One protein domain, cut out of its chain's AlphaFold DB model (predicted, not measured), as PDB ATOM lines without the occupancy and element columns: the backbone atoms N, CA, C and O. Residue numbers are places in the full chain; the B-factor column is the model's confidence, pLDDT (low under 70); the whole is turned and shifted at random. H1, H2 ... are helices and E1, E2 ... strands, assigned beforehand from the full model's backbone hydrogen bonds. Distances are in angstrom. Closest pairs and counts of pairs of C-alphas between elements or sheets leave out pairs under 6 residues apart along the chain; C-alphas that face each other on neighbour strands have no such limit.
ATOM      1  N   ALA A  82     150.369  70.998 118.917       94.12
ATOM      2  CA  ALA A  82     148.911  70.892 118.978       94.12
ATOM      3  C   ALA A  82     148.447  70.141 120.234       94.12
ATOM      4  O   ALA A  82     147.565  70.626 120.940       94.12
ATOM      5  N   ASN A  83     149.093  69.012 120.551       95.25
ATOM      6  CA  ASN A  83     148.810  68.216 121.744       95.25
ATOM      7  C   ASN A  83     148.958  69.045 123.021       95.25
ATOM      8  O   ASN A  83     148.035  69.154 123.820       95.25
ATOM      9  N   SER A  84     150.113  69.690 123.166       94.69
ATOM     10  CA  SER A  84     150.422  70.511 124.336       94.69
ATOM     11  C   SER A  84     149.469  71.708 124.461       94.69
ATOM     12  O   SER A  84     149.056  72.068 125.562       94.69
ATOM     13  N   ALA A  85     149.091  72.322 123.333       93.94
ATOM     14  CA  ALA A  85     148.131  73.418 123.308       93.94
ATOM     15  C   ALA A  85     146.735  72.960 123.762       93.94
ATOM     16  O   ALA A  85     146.110  73.632 124.583       93.94
ATOM     17  N   ALA A  86     146.260  71.809 123.278       95.31
ATOM     18  CA  ALA A  86     144.979  71.244 123.688       95.31
ATOM     19  C   ALA A  86     144.979  70.817 125.163       95.31
ATOM     20  O   ALA A  86     144.024  71.117 125.874       95.31
ATOM     21  N   GLU A  87     146.054  70.202 125.667       94.81
ATOM     22  CA  GLU A  87     146.182  69.863 127.092       94.81
ATOM     23  C   GLU A  87     146.112  71.112 127.981       94.81
ATOM     24  O   GLU A  87     145.396  71.129 128.987       94.81
ATOM     25  N   LEU A  88     146.789  72.194 127.580       92.69
ATOM     26  CA  LEU A  88     146.695  73.479 128.269       92.69
ATOM     27  C   LEU A  88     145.266  74.038 128.231       92.69
ATOM     28  O   LEU A  88     144.785  74.538 129.249       92.69
ATOM     29  N   ALA A  89     144.579  73.932 127.093       93.50
ATOM     30  CA  ALA A  89     143.195  74.371 126.936       93.50
ATOM     31  C   ALA A  89     142.247  73.613 127.875       93.50
ATOM     32  O   ALA A  89     141.444  74.229 128.580       93.50
ATOM     33  N   VAL A  90     142.375  72.282 127.918       92.75
ATOM     34  CA  VAL A  90     141.607  71.393 128.799       92.75
ATOM     35  C   VAL A  90     141.842  71.775 130.255       92.75
ATOM     36  O   VAL A  90     140.882  71.959 131.006       92.75
ATOM     37  N   ASN A  91     143.103  71.963 130.645       89.75
ATOM     38  CA  ASN A  91     143.463  72.358 132.001       89.75
ATOM     39  C   ASN A  91     142.935  73.759 132.355       89.75
ATOM     40  O   ASN A  91     142.390  73.959 133.437       89.75
ATOM     41  N   SER A  92     143.028  74.721 131.434       88.19
ATOM     42  CA  SER A  92     142.487  76.071 131.624       88.19
ATOM     43  C   SER A  92     140.977  76.042 131.848       88.19
ATOM     44  O   SER A  92     140.500  76.588 132.843       88.19
ATOM     45  N   LEU A  93     140.221  75.362 130.976       86.44
ATOM     46  CA  LEU A  93     138.766  75.286 131.092       86.44
ATOM     47  C   LEU A  93     138.299  74.469 132.294       86.44
ATOM     48  O   LEU A  93     137.165  74.666 132.727       86.44
ATOM     49  N   ARG A  94     139.118  73.550 132.819       84.38
ATOM     50  CA  ARG A  94     138.842  72.828 134.073       84.38
ATOM     51  C   ARG A  94     138.807  73.764 135.286       84.38
ATOM     52  O   ARG A  94     138.050  73.549 136.227       84.38
ATOM     53  N   TYR A  95     139.630  74.806 135.279       78.81
ATOM     54  CA  TYR A  95     139.713  75.742 136.401       78.81
ATOM     55  C   TYR A  95     138.925  77.030 136.166       78.81
ATOM     56  O   TYR A  95     138.426  77.617 137.120       78.81
ATOM     57  N   ASN A  96     138.757  77.435 134.907       79.38
ATOM     58  CA  ASN A  96     138.089  78.669 134.518       79.38
ATOM     59  C   ASN A  96     136.948  78.361 133.549       79.38
ATOM     60  O   ASN A  96     137.159  78.228 132.343       79.38
ATOM     61  N   PHE A  97     135.719  78.264 134.056       78.44
ATOM     62  CA  PHE A  97     134.561  78.163 133.172       78.44
ATOM     63  C   PHE A  97     134.430  79.435 132.331       78.44
ATOM     64  O   PHE A  97     134.395  80.540 132.871       78.44
ATOM     65  N   MET A  98     134.327  79.277 131.010       83.44
ATOM     66  CA  MET A  98     134.223  80.389 130.069       83.44
ATOM     67  C   MET A  98     132.826  80.464 129.450       83.44
ATOM     68  O   MET A  98     132.556  79.740 128.484       83.44
ATOM     69  N   PRO A  99     131.948  81.369 129.928       83.56
ATOM     70  CA  PRO A  99     130.579  81.490 129.424       83.56
ATOM     71  C   PRO A  99     130.504  81.765 127.921       83.56
ATOM     72  O   PRO A  99     129.596  81.288 127.255       83.56
ATOM     73  N   GLN A 100     131.490  82.476 127.370       87.69
ATOM     74  CA  GLN A 100     131.576  82.784 125.938       87.69
ATOM     75  C   GLN A 100     131.688  81.545 125.035       87.69
ATOM     76  O   GLN A 100     131.379  81.627 123.854       87.69
ATOM     77  N   THR A 101     132.117  80.397 125.567       89.75
ATOM     78  CA  THR A 101     132.237  79.150 124.791       89.75
ATOM     79  C   THR A 101     130.917  78.380 124.704       89.75
ATOM     80  O   THR A 101     130.825  77.422 123.938       89.75
ATOM     81  N   LEU A 102     129.892  78.765 125.472       89.62
ATOM     82  CA  LEU A 102     128.618  78.050 125.536       89.62
ATOM     83  C   LEU A 102     127.902  78.040 124.185       89.62
ATOM     84  O   LEU A 102     127.490  79.084 123.688       89.62
ATOM     85  N   ASN A 103     127.729  76.841 123.627       87.38
ATOM     86  CA  ASN A 103     127.123  76.585 122.320       87.38
ATOM     87  C   ASN A 103     127.688  77.495 121.210       87.38
ATOM     88  O   ASN A 103     126.974  77.875 120.283       87.38
ATOM     89  N   ALA A 104     128.962  77.881 121.328       88.12
ATOM     90  CA  ALA A 104     129.584  78.836 120.427       88.12
ATOM     91  C   ALA A 104     129.777  78.245 119.024       88.12
ATOM     92  O   ALA A 104     130.355  77.165 118.869       88.12
ATOM     93  N   SER A 105     129.332  78.992 118.013       89.81
ATOM     94  CA  SER A 105     129.578  78.731 116.595       89.81
ATOM     95  C   SER A 105     129.711  80.077 115.858       89.81
ATOM     96  O   SER A 105     128.717  80.799 115.757       89.81
ATOM     97  N   PRO A 106     130.912  80.478 115.393       90.75
ATOM     98  CA  PRO A 106     132.171  79.734 115.457       90.75
ATOM     99  C   PRO A 106     132.721  79.594 116.896       90.75
ATOM    100  O   PRO A 106     132.373  80.401 117.769       90.75
ATOM    101  N   PRO A 107     133.587  78.594 117.151       94.19
ATOM    102  CA  PRO A 107     134.206  78.381 118.460       94.19
ATOM    103  C   PRO A 107     134.947  79.623 118.980       94.19
ATOM    104  O   PRO A 107     135.490  80.405 118.200       94.19
ATOM    105  N   GLN A 108     134.969  79.807 120.300       94.06
ATOM    106  CA  GLN A 108     135.600  80.960 120.958       94.06
ATOM    107  C   GLN A 108     136.932  80.576 121.616       94.06
ATOM    108  O   GLN A 108     137.154  79.395 121.873       94.06
ATOM    109  N   PRO A 109     137.819  81.536 121.928       93.56
ATOM    110  CA  PRO A 109     139.043  81.252 122.670       93.56
ATOM    111  C   PRO A 109     138.770  80.496 123.990       93.56
ATOM    112  O   PRO A 109     137.930  80.915 124.792       93.56
ATOM    113  N   CYS A 110     139.500  79.400 124.209       91.62
ATOM    114  CA  CYS A 110     139.516  78.557 125.411       91.62
ATOM    115  C   CYS A 110     140.151  79.206 126.664       91.62
ATOM    116  O   CYS A 110     140.038  78.669 127.768       91.62
ATOM    117  N   TRP A 111     140.869  80.320 126.499       89.25
ATOM    118  CA  TRP A 111     141.406  81.196 127.546       89.25
ATOM    119  C   TRP A 111     141.697  82.607 127.002       89.25
ATOM    120  O   TRP A 111     141.879  82.795 125.799       89.25
ATOM    121  N   THR A 112     141.761  83.614 127.881       78.00
ATOM    122  CA  THR A 112     141.802  85.047 127.502       78.00
ATOM    123  C   THR A 112     142.961  85.844 128.112       78.00
ATOM    124  O   THR A 112     142.861  87.062 128.247       78.00
ATOM    125  N   ILE A 113     144.085  85.210 128.471       68.19
ATOM    126  CA  ILE A 113     145.284  85.971 128.873       68.19
ATOM    127  C   ILE A 113     145.721  86.910 127.734       68.19
ATOM    128  O   ILE A 113     146.045  86.478 126.632       68.19
ATOM    129  N   ASN A 114     145.691  88.212 128.021       55.47
ATOM    130  CA  ASN A 114     146.151  89.294 127.148       55.47
ATOM    131  C   ASN A 114     147.680  89.149 126.966       55.47
ATOM    132  O   ASN A 114     148.356  88.944 127.980       55.47
ATOM    133  N   PRO A 115     148.270  89.249 125.755       59.41
ATOM    134  CA  PRO A 115     147.719  89.795 124.507       59.41
ATOM    135  C   PRO A 115     147.164  88.787 123.484       59.41
ATOM    136  O   PRO A 115     146.554  89.216 122.508       59.41
ATOM    137  N   SER A 116     147.341  87.480 123.688       69.38
ATOM    138  CA  SER A 116     146.998  86.444 122.700       69.38
ATOM    139  C   SER A 116     146.035  85.416 123.304       69.38
ATOM    140  O   SER A 116     146.476  84.440 123.924       69.38
ATOM    141  N   PRO A 117     144.711  85.617 123.175       79.56
ATOM    142  CA  PRO A 117     143.741  84.701 123.745       79.56
ATOM    143  C   PRO A 117     143.844  83.344 123.046       79.56
ATOM    144  O   PRO A 117     143.698  83.237 121.834       79.56
ATOM    145  N   SER A 118     144.056  82.299 123.837       88.25
ATOM    146  CA  SER A 118     144.132  80.915 123.362       88.25
ATOM    147  C   SER A 118     145.295  80.550 122.463       88.25
ATOM    148  O   SER A 118     145.216  79.532 121.781       88.25
ATOM    149  N   GLU A 119     146.380  81.323 122.497       91.25
ATOM    150  CA  GLU A 119     147.581  81.010 121.726       91.25
ATOM    151  C   GLU A 119     148.745  80.574 122.613       91.25
ATOM    152  O   GLU A 119     148.952  81.083 123.718       91.25
ATOM    153  N   ILE A 120     149.544  79.646 122.098       89.56
ATOM    154  CA  ILE A 120     150.803  79.214 122.694       89.56
ATOM    155  C   ILE A 120     151.841  79.001 121.596       89.56
ATOM    156  O   ILE A 120     151.527  78.522 120.509       89.56
ATOM    157  N   THR A 121     153.096  79.348 121.877       89.88
ATOM    158  CA  THR A 121     154.218  79.029 120.990       89.88
ATOM    159  C   THR A 121     155.128  78.010 121.657       89.88
ATOM    160  O   THR A 121     155.668  78.268 122.730       89.88
ATOM    161  N   LEU A 122     155.310  76.857 121.014       85.62
ATOM    162  CA  LEU A 122     156.162  75.764 121.482       85.62
ATOM    163  C   LEU A 122     157.086  75.334 120.348       85.62
ATOM    164  O   LEU A 122     156.624  75.042 119.249       85.62
ATOM    165  N   ASN A 123     158.396  75.293 120.599       82.19
ATOM    166  CA  ASN A 123     159.397  74.859 119.613       82.19
ATOM    167  C   ASN A 123     159.298  75.591 118.254       82.19
ATOM    168  O   ASN A 123     159.537  75.003 117.203       82.19
ATOM    169  N   GLY A 124     158.913  76.874 118.270       84.06
ATOM    170  CA  GLY A 124     158.726  77.689 117.062       84.06
ATOM    171  C   GLY A 124     157.405  77.465 116.313       84.06
ATOM    172  O   GLY A 124     157.191  78.098 115.284       84.06
ATOM    173  N   GLN A 125     156.511  76.605 116.814       88.69
ATOM    174  CA  GLN A 125     155.145  76.446 116.309       88.69
ATOM    175  C   GLN A 125     154.186  77.279 117.162       88.69
ATOM    176  O   GLN A 125     154.087  77.051 118.367       88.69
ATOM    177  N   SER A 126     153.477  78.228 116.549       92.69
ATOM    178  CA  SER A 126     152.414  78.996 117.208       92.69
ATOM    179  C   SER A 126     151.058  78.356 116.925       92.69
ATOM    180  O   SER A 126     150.647  78.239 115.767       92.69
ATOM    181  N   MET A 127     150.379  77.936 117.987       93.69
ATOM    182  CA  MET A 127     149.111  77.216 117.947       93.69
ATOM    183  C   MET A 127     148.034  78.014 118.669       93.69
ATOM    184  O   MET A 127     148.291  78.523 119.758       93.69
ATOM    185  N   SER A 128     146.836  78.054 118.095       94.56
ATOM    186  CA  SER A 128     145.635  78.601 118.726       94.56
ATOM    187  C   SER A 128     144.617  77.492 118.956       94.56
ATOM    188  O   SER A 128     144.440  76.625 118.095       94.56
ATOM    189  N   VAL A 129     143.952  77.514 120.112       95.69
ATOM    190  CA  VAL A 129     142.917  76.537 120.475       95.69
ATOM    191  C   VAL A 129     141.573  77.227 120.636       95.69
ATOM    192  O   VAL A 129     141.448  78.222 121.346       95.69
ATOM    193  N   TRP A 130     140.546  76.684 120.000       95.44
ATOM    194  CA  TRP A 130     139.188  77.205 120.080       95.44
ATOM    195  C   TRP A 130     138.261  76.181 120.717       95.44
ATOM    196  O   TRP A 130     138.429  74.976 120.539       95.44
ATOM    197  N   CYS A 131     137.282  76.672 121.466       95.50
ATOM    198  CA  CYS A 131     136.411  75.874 122.303       95.50
ATOM    199  C   CYS A 131     134.941  76.143 121.999       95.50
ATOM    200  O   CYS A 131     134.507  77.292 121.868       95.50
ATOM    201  N   SER A 132     134.166  75.064 121.962       95.00
ATOM    202  CA  SER A 132     132.707  75.100 122.015       95.00
ATOM    203  C   SER A 132     132.229  74.162 123.120       95.00
ATOM    204  O   SER A 132     132.626  72.999 123.178       95.00
ATOM    205  N   THR A 133     131.403  74.679 124.022       92.25
ATOM    206  CA  THR A 133     130.939  73.975 125.219       92.25
ATOM    207  C   THR A 133     129.451  73.705 125.106       92.25
ATOM    208  O   THR A 133     128.645  74.635 125.105       92.25
ATOM    209  N   ARG A 134     129.061  72.432 125.100       91.06
ATOM    210  CA  ARG A 134     127.670  72.026 125.291       91.06
ATOM    211  C   ARG A 134     127.410  71.825 126.780       91.06
ATOM    212  O   ARG A 134     128.049  70.986 127.408       91.06
ATOM    213  N   TRP A 135     126.472  72.591 127.331       84.75
ATOM    214  CA  TRP A 135     126.127  72.575 128.756       84.75
ATOM    215  C   TRP A 135     124.847  71.777 129.017       84.75
ATOM    216  O   TRP A 135     123.796  72.071 128.448       84.75
ATOM    217  N   THR A 136     124.937  70.782 129.894       81.94
ATOM    218  CA  THR A 136     123.860  69.860 130.283       81.94
ATOM    219  C   THR A 136     123.791  69.763 131.813       81.94
ATOM    220  O   THR A 136     124.187  68.756 132.396       81.94
ATOM    221  N   PRO A 137     123.255  70.796 132.494       68.31
ATOM    222  CA  PRO A 137     123.394  70.993 133.940       68.31
ATOM    223  C   PRO A 137     122.719  69.936 134.811       68.31
ATOM    224  O   PRO A 137     122.895  69.975 136.011       68.31
ATOM    225  N   LEU A 138     121.912  69.024 134.278       70.38
ATOM    226  CA  LEU A 138     121.229  67.993 135.077       70.38
ATOM    227  C   LEU A 138     121.775  66.582 134.806       70.38
ATOM    228  O   LEU A 138     121.199  65.592 135.254       70.38
ATOM    229  N   SER A 139     122.878  66.501 134.064       73.50
ATOM    230  CA  SER A 139     123.558  65.272 133.671       73.50
ATOM    231  C   SER A 139     124.826  65.061 134.504       73.50
ATOM    232  O   SER A 139     125.418  66.028 134.977       73.50
ATOM    233  N   ASP A 140     125.263  63.807 134.638       69.62
ATOM    234  CA  ASP A 140     126.617  63.441 135.101       69.62
ATOM    235  C   ASP A 140     127.708  63.908 134.118       69.62
ATOM    236  O   ASP A 140     128.867  64.089 134.475       69.62
ATOM    237  N   LYS A 141     127.308  64.175 132.876       81.00
ATOM    238  CA  LYS A 141     128.075  64.906 131.867       81.00
ATOM    239  C   LYS A 141     127.646  66.369 131.897       81.00
ATOM    240  O   LYS A 141     126.858  66.789 131.050       81.00
ATOM    241  N   THR A 142     128.079  67.137 132.892       80.38
ATOM    242  CA  THR A 142     127.628  68.533 133.069       80.38
ATOM    243  C   THR A 142     127.983  69.400 131.876       80.38
ATOM    244  O   THR A 142     127.191  70.246 131.454       80.38
ATOM    245  N   ARG A 143     129.155  69.152 131.291       85.94
ATOM    246  CA  ARG A 143     129.609  69.837 130.091       85.94
ATOM    247  C   ARG A 143     130.438  68.934 129.205       85.94
ATOM    248  O   ARG A 143     131.319  68.214 129.665       85.94
ATOM    249  N   VAL A 144     130.179  69.039 127.913       91.56
ATOM    250  CA  VAL A 144     130.981  68.410 126.869       91.56
ATOM    251  C   VAL A 144     131.634  69.534 126.091       91.56
ATOM    252  O   VAL A 144     130.938  70.366 125.506       91.56
ATOM    253  N   VAL A 145     132.961  69.590 126.121       93.56
ATOM    254  CA  VAL A 145     133.733  70.638 125.458       93.56
ATOM    255  C   VAL A 145     134.466  70.038 124.269       93.56
ATOM    256  O   VAL A 145     135.191  69.054 124.418       93.56
ATOM    257  N   THR A 146     134.289  70.653 123.106       95.69
ATOM    258  CA  THR A 146     135.083  70.386 121.906       95.69
ATOM    259  C   THR A 146     136.193  71.424 121.816       95.69
ATOM    260  O   THR A 146     135.917  72.624 121.801       95.69
ATOM    261  N   PHE A 147     137.433  70.950 121.750       95.94
ATOM    262  CA  PHE A 147     138.656  71.723 121.591       95.94
ATOM    263  C   PHE A 147     139.205  71.473 120.191       95.94
ATOM    264  O   PHE A 147     139.455  70.326 119.830       95.94
ATOM    265  N   VAL A 148     139.437  72.532 119.424       96.06
ATOM    266  CA  VAL A 148     140.064  72.446 118.099       96.06
ATOM    267  C   VAL A 148     141.335  73.281 118.082       96.06
ATOM    268  O   VAL A 148     141.299  74.483 118.348       96.06
ATOM    269  N   ALA A 149     142.471  72.643 117.807       95.62
ATOM    270  CA  ALA A 149     143.775  73.289 117.752       95.62
ATOM    271  C   ALA A 149     144.264  73.414 116.307       95.62
ATOM    272  O   ALA A 149     144.244  72.448 115.542       95.62
ATOM    273  N   CYS A 150     144.757  74.599 115.949       95.12
ATOM    274  CA  CYS A 150     145.338  74.897 114.640       95.12
ATOM    275  C   CYS A 150     146.519  75.851 114.765       95.12
ATOM    276  O   CYS A 150     146.754  76.426 115.824       95.12
ATOM    277  N   LYS A 151     147.250  76.065 113.667       93.31
ATOM    278  CA  LYS A 151     148.229  77.158 113.590       93.31
ATOM    279  C   LYS A 151     147.547  78.497 113.883       93.31
ATOM    280  O   LYS A 151     146.412  78.705 113.460       93.31
ATOM    281  N   SER A 152     148.245  79.412 114.548       91.56
ATOM    282  CA  SER A 152     147.649  80.672 115.019       91.56
ATOM    283  C   SER A 152     147.145  81.605 113.918       91.56
ATOM    284  O   SER A 152     146.273  82.437 114.137       91.56
ATOM    285  N   THR A 153     147.625  81.426 112.690       89.56
ATOM    286  CA  THR A 153     147.133  82.146 111.509       89.56
ATOM    287  C   THR A 153     145.751  81.684 111.035       89.56
ATOM    288  O   THR A 153     145.172  82.308 110.147       89.56
ATOM    289  N   THR A 154     145.236  80.566 111.553       92.62
ATOM    290  CA  THR A 154     143.970  79.965 111.121       92.62
ATOM    291  C   THR A 154     142.800  80.553 111.911       92.62
ATOM    292  O   THR A 154     142.803  80.553 113.140       92.62
ATOM    293  N   SER A 155     141.762  81.018 111.210       93.50
ATOM    294  CA  SER A 155     140.543  81.525 111.853       93.50
ATOM    295  C   SER A 155     139.796  80.419 112.606       93.50
ATOM    296  O   SER A 155     139.864  79.250 112.229       93.50
ATOM    297  N   ALA A 156     139.016  80.783 113.627       92.06
ATOM    298  CA  ALA A 156     138.233  79.827 114.415       92.06
ATOM    299  C   ALA A 156     137.322  78.930 113.557       92.06
ATOM    300  O   ALA A 156     137.248  77.726 113.781       92.06
ATOM    301  N   LEU A 157     136.666  79.502 112.539       93.31
ATOM    302  CA  LEU A 157     135.786  78.756 111.634       93.31
ATOM    303  C   LEU A 157     136.564  77.765 110.758       93.31
ATOM    304  O   LEU A 157     136.156  76.615 110.626       93.31
ATOM    305  N   ALA A 158     137.687  78.195 110.174       92.88
ATOM    306  CA  ALA A 158     138.519  77.312 109.359       92.88
ATOM    307  C   ALA A 158     139.152  76.204 110.210       92.88
ATOM    308  O   ALA A 158     139.260  75.068 109.755       92.88
ATOM    309  N   CYS A 159     139.514  76.528 111.453       93.44
ATOM    310  CA  CYS A 159     140.057  75.565 112.392       93.44
ATOM    311  C   CYS A 159     139.027  74.513 112.805       93.44
ATOM    312  O   CYS A 159     139.344  73.334 112.829       93.44
ATOM    313  N   ALA A 160     137.785  74.923 113.062       91.62
ATOM    314  CA  ALA A 160     136.700  73.996 113.367       91.62
ATOM    315  C   ALA A 160     136.371  73.048 112.202       91.62
ATOM    316  O   ALA A 160     135.902  71.943 112.433       91.62
ATOM    317  N   ALA A 161     136.594  73.482 110.958       89.44
ATOM    318  CA  ALA A 161     136.338  72.660 109.779       89.44
ATOM    319  C   ALA A 161     137.469  71.663 109.474       89.44
ATOM    320  O   ALA A 161     137.196  70.593 108.944       89.44
ATOM    321  N   ASN A 162     138.727  72.031 109.743       88.50
ATOM    322  CA  ASN A 162     139.909  71.203 109.473       88.50
ATOM    323  C   ASN A 162     140.955  71.390 110.589       88.50
ATOM    324  O   ASN A 162     141.958  72.091 110.389       88.50
ATOM    325  N   PRO A 163     140.711  70.836 111.784       93.44
ATOM    326  CA  PRO A 163     141.616  70.980 112.911       93.44
ATOM    327  C   PRO A 163     142.888  70.150 112.719       93.44
ATOM    328  O   PRO A 163     142.853  69.036 112.205       93.44
ATOM    329  N   VAL A 164     144.020  70.663 113.214       92.31
ATOM    330  CA  VAL A 164     145.242  69.848 113.361       92.31
ATOM    331  C   VAL A 164     145.037  68.804 114.456       92.31
ATOM    332  O   VAL A 164     145.563  67.698 114.375       92.31
ATOM    333  N   LEU A 165     144.279  69.160 115.491       94.62
ATOM    334  CA  LEU A 165     143.867  68.266 116.562       94.62
ATOM    335  C   LEU A 165     142.466  68.661 117.031       94.62
ATOM    336  O   LEU A 165     142.246  69.820 117.391       94.62
ATOM    337  N   GLU A 166     141.549  67.699 117.063       95.31
ATOM    338  CA  GLU A 166     140.275  67.805 117.769       95.31
ATOM    339  C   GLU A 166     140.321  66.943 119.034       95.31
ATOM    340  O   GLU A 166     140.665  65.761 118.993       95.31
ATOM    341  N   ALA A 167     139.949  67.532 120.165       95.94
ATOM    342  CA  ALA A 167     139.742  66.813 121.410       95.94
ATOM    343  C   ALA A 167     138.336  67.077 121.938       95.94
ATOM    344  O   ALA A 167     137.867  68.216 121.958       95.94
ATOM    345  N   LYS A 168     137.670  66.031 122.419       95.06
ATOM    346  CA  LYS A 168     136.369  66.137 123.078       95.06
ATOM    347  C   LYS A 168     136.501  65.629 124.500       95.06
ATOM    348  O   LYS A 168     136.927  64.498 124.723       95.06
ATOM    349  N   VAL A 169     136.178  66.486 125.463       94.88
ATOM    350  CA  VAL A 169     136.312  66.170 126.888       94.88
ATOM    351  C   VAL A 169     134.995  66.442 127.586       94.88
ATOM    352  O   VAL A 169     134.459  67.554 127.542       94.88
ATOM    353  N   THR A 170     134.499  65.419 128.266       91.81
ATOM    354  CA  THR A 170     133.367  65.521 129.174       91.81
ATOM    355  C   THR A 170     133.881  65.852 130.571       91.81
ATOM    356  O   THR A 170     134.750  65.158 131.099       91.81
ATOM    357  N   PHE A 171     133.329  66.891 131.190       87.31
ATOM    358  CA  PHE A 171     133.564  67.206 132.596       87.31
ATOM    359  C   PHE A 171     132.313  66.900 133.417       87.31
ATOM    360  O   PHE A 171     131.191  67.014 132.916       87.31
ATOM    361  N   ASP A 172     132.546  66.533 134.674       82.38
ATOM    362  CA  ASP A 172     131.534  66.430 135.721       82.38
ATOM    363  C   ASP A 172     131.792  67.518 136.766       82.38
ATOM    364  O   ASP A 172     132.728  67.435 137.566       82.38
ATOM    365  N   ASP A 173     130.981  68.568 136.735       77.06
ATOM    366  CA  ASP A 173     131.107  69.721 137.619       77.06
ATOM    367  C   ASP A 173     130.428  69.521 138.991       77.06
ATOM    368  O   ASP A 173     130.543  70.405 139.841       77.06
ATOM    369  N   TYR A 174     129.759  68.385 139.251       69.38
ATOM    370  CA  TYR A 174     129.037  68.140 140.506       69.38
ATOM    371  C   TYR A 174     129.800  67.251 141.495       69.38
ATOM    372  O   TYR A 174     129.937  66.053 141.258       69.38
ATOM    373  N   PRO A 175     130.195  67.749 142.683       64.56
ATOM    374  CA  PRO A 175     130.676  66.868 143.742       64.56
ATOM    375  C   PRO A 175     129.562  65.912 144.210       64.56
ATOM    376  O   PRO A 175     128.408  66.309 144.384       64.56
ATOM    377  N   SER A 176     129.914  64.643 144.430       60.00
ATOM    378  CA  SER A 176     129.013  63.639 145.012       60.00
ATOM    379  C   SER A 176     128.865  63.837 146.533       60.00
ATOM    380  O   SER A 176     129.886  64.054 147.191       60.00
ATOM    381  N   PRO A 177     127.652  63.714 147.124       57.91
ATOM    382  CA  PRO A 177     126.347  63.499 146.483       57.91
ATOM    383  C   PRO A 177     125.810  64.788 145.836       57.91
ATOM    384  O   PRO A 177     125.978  65.855 146.417       57.91
ATOM    385  N   ARG A 178     125.134  64.662 144.676       57.88
ATOM    386  CA  ARG A 178     124.657  65.752 143.787       57.88
ATOM    387  C   ARG A 178     124.130  66.977 144.556       57.88
ATOM    388  O   ARG A 178     122.952  67.043 144.904       57.88
ATOM    389  N   GLY A 179     125.010  67.938 144.823       56.31
ATOM    390  CA  GLY A 179     124.651  69.234 145.396       56.31
ATOM    391  C   GLY A 179     124.043  70.168 144.348       56.31
ATOM    392  O   GLY A 179     124.200  69.957 143.147       56.31
ATOM    393  N   ALA A 180     123.349  71.220 144.796       55.12
ATOM    394  CA  ALA A 180     122.908  72.303 143.918       55.12
ATOM    395  C   ALA A 180     124.119  72.992 143.264       55.12
ATOM    396  O   ALA A 180     125.156  73.148 143.913       55.12
ATOM    397  N   THR A 188     137.834  77.668 142.103       56.06
ATOM    398  CA  THR A 188     138.988  76.785 142.343       56.06
ATOM    399  C   THR A 188     139.013  75.552 141.441       56.06
ATOM    400  O   THR A 188     140.054  75.287 140.859       56.06
ATOM    401  N   THR A 189     137.929  74.780 141.283       56.47
ATOM    402  CA  THR A 189     137.837  73.664 140.308       56.47
ATOM    403  C   THR A 189     136.375  73.396 139.957       56.47
ATOM    404  O   THR A 189     135.550  73.293 140.863       56.47
ATOM    405  N   CYS A 190     136.052  73.253 138.671       62.31
ATOM    406  CA  CYS A 190     134.815  72.615 138.221       62.31
ATOM    407  C   CYS A 190     135.172  71.480 137.261       62.31
ATOM    408  O   CYS A 190     135.999  71.635 136.365       62.31
ATOM    409  N   GLY A 191     134.703  70.279 137.575       62.84
ATOM    410  CA  GLY A 191     135.281  69.048 137.044       62.84
ATOM    411  C   GLY A 191     135.896  68.213 138.160       62.84
ATOM    412  O   GLY A 191     137.118  68.010 138.181       62.84
ATOM    413  N   VAL A 192     135.067  67.741 139.100       70.25
ATOM    414  CA  VAL A 192     135.469  66.655 140.015       70.25
ATOM    415  C   VAL A 192     135.832  65.401 139.221       70.25
ATOM    416  O   VAL A 192     136.745  64.678 139.616       70.25
ATOM    417  N   GLY A 193     135.199  65.207 138.062       79.25
ATOM    418  CA  GLY A 193     135.588  64.230 137.051       79.25
ATOM    419  C   GLY A 193     135.909  64.887 135.710       79.25
ATOM    420  O   GLY A 193     135.350  65.925 135.349       79.25
ATOM    421  N   MET A 194     136.806  64.256 134.955       87.38
ATOM    422  CA  MET A 194     136.981  64.515 133.527       87.38
ATOM    423  C   MET A 194     137.165  63.184 132.800       87.38
ATOM    424  O   MET A 194     137.849  62.295 133.304       87.38
ATOM    425  N   THR A 195     136.568  63.064 131.622       91.62
ATOM    426  CA  THR A 195     136.744  61.929 130.715       91.62
ATOM    427  C   THR A 195     137.120  62.474 129.347       91.62
ATOM    428  O   THR A 195     136.429  63.344 128.817       91.62
ATOM    429  N   VAL A 196     138.229  61.990 128.787       93.94
ATOM    430  CA  VAL A 196     138.606  62.280 127.400       93.94
ATOM    431  C   VAL A 196     137.799  61.338 126.512       93.94
ATOM    432  O   VAL A 196     138.026  60.131 126.543       93.94
ATOM    433  N   ASP A 197     136.839  61.884 125.769       91.75
ATOM    434  CA  ASP A 197     135.979  61.110 124.870       91.75
ATOM    435  C   ASP A 197     136.710  60.793 123.560       91.75
ATOM    436  O   ASP A 197     136.612  59.683 123.040       91.75
ATOM    437  N   SER A 198     137.454  61.766 123.023       92.25
ATOM    438  CA  SER A 198     138.258  61.603 121.810       92.25
ATOM    439  C   SER A 198     139.466  62.542 121.790       92.25
ATOM    440  O   SER A 198     139.445  63.621 122.390       92.25
ATOM    441  N   TRP A 199     140.523  62.112 121.094       94.06
ATOM    442  CA  TRP A 199     141.751  62.876 120.866       94.06
ATOM    443  C   TRP A 199     142.341  62.508 119.503       94.06
ATOM    444  O   TRP A 199     142.910  61.427 119.337       94.06
ATOM    445  N   VAL A 200     142.136  63.366 118.509       90.94
ATOM    446  CA  VAL A 200     142.240  62.988 117.097       90.94
ATOM    447  C   VAL A 200     143.032  64.027 116.320       90.94
ATOM    448  O   VAL A 200     142.623  65.183 116.227       90.94
ATOM    449  N   PHE A 201     144.155  63.609 115.739       89.56
ATOM    450  CA  PHE A 201     144.937  64.443 114.829       89.56
ATOM    451  C   PHE A 201     144.331  64.459 113.433       89.56
ATOM    452  O   PHE A 201     143.801  63.444 112.986       89.56
ATOM    453  N   ASP A 202     144.452  65.606 112.764       83.69
ATOM    454  CA  ASP A 202     143.953  65.833 111.408       83.69
ATOM    455  C   ASP A 202     142.487  65.380 111.277       83.69
ATOM    456  O   ASP A 202     142.128  64.640 110.359       83.69
TER     457      ASP A 202
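This is residues 82 to 180 and 188 to 202 of the 294 residues of the protein "IPT/TIG domain-containing protein" of Actinobacteria bacterium (UniProt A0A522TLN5). A five-stranded antiparallel sheet, curled like part of a barrel, wraps round one long helix, H1, while the short helix H2 packs across its opposite face. A long link without named elements, residues 96 to 118, joins H1 to the edge strand E1, and its residues 108 to 109 pair with E2. The printed part has 114 residues, with two named helices and five named strands in the order H1, E1, E2, E3, H2, E4, E5; the sheet's order is E1, E2, E3, E4, E5, and the class is mixed, helices and strands. The whole is compact, with a radius of gyration of the C-alphas of 13.8 A, yet elongated, spanning 46 by 26 by 22 A.

In the sheet, E1 is residues 119 to 122, 10.1 A long from first to last C-alpha. E2, the longest strand, is residues 125 to 135, 31.8 A, and E3 is residues 143 to 151, 25.9 A. E4 is residues 165 to 172, 22.9 A, and E5 is residues 193 to 201, 24.1 A, ending with C-alpha 201 at (144.937, 64.443, 114.829). H1 is residues 82 to 95, 20.3 A, beginning with C-alpha 82 at (148.911, 70.892, 118.978). H2 is residues 156 to 161, 8.7 A.

The sheet is twisted, and E1, E2 and E3 form a meander, each strand the antiparallel neighbour of the one before. In the hairpin E1 and E2, N 120 and O 127 are 2.9 A apart. In the hairpin E2 and E3, N 130 and O 148 are 2.9 A apart. Between E3 and E4, N 147 and O 167 are 2.8 A apart, and between E4 and E5, N 195 and O 170 are 2.8 A apart, each within hydrogen-bond range. The sheet curls round H1, which is on it; the closest C-alphas of H1 and E3 are those of Ala 82 and Ala 149, 5.8 A. H1 and E5 are near each other, with 9 pairs of C-alphas within 10 A. H2 is on the opposite face at a height over the sheet of 8.1 A, which gives three layers, helices on both faces of a sheet. H2 runs across the strands over E3, at 80 degrees on the local plane; its closest C-alphas to E3 are those of Cys 159 and Cys 150, 5.8 A. In H1 and H2 every O i to N i+4 pair is within hydrogen-bond range.

The C-alphas of Gly 124 and Pro 177, the two farthest apart, are 46.0 A apart. Residues 181 to 187 are not printed, and C-alphas 180 and 188 are 16.8 A apart across this cut, in the link from E4 to E5. The link from H1 to E1 is long, with 23 residues. Mean pLDDT of the printed part is 85.3; it is under 70 at residues 113 to 116, 137, 140, 174 to 180 and 188 to 191.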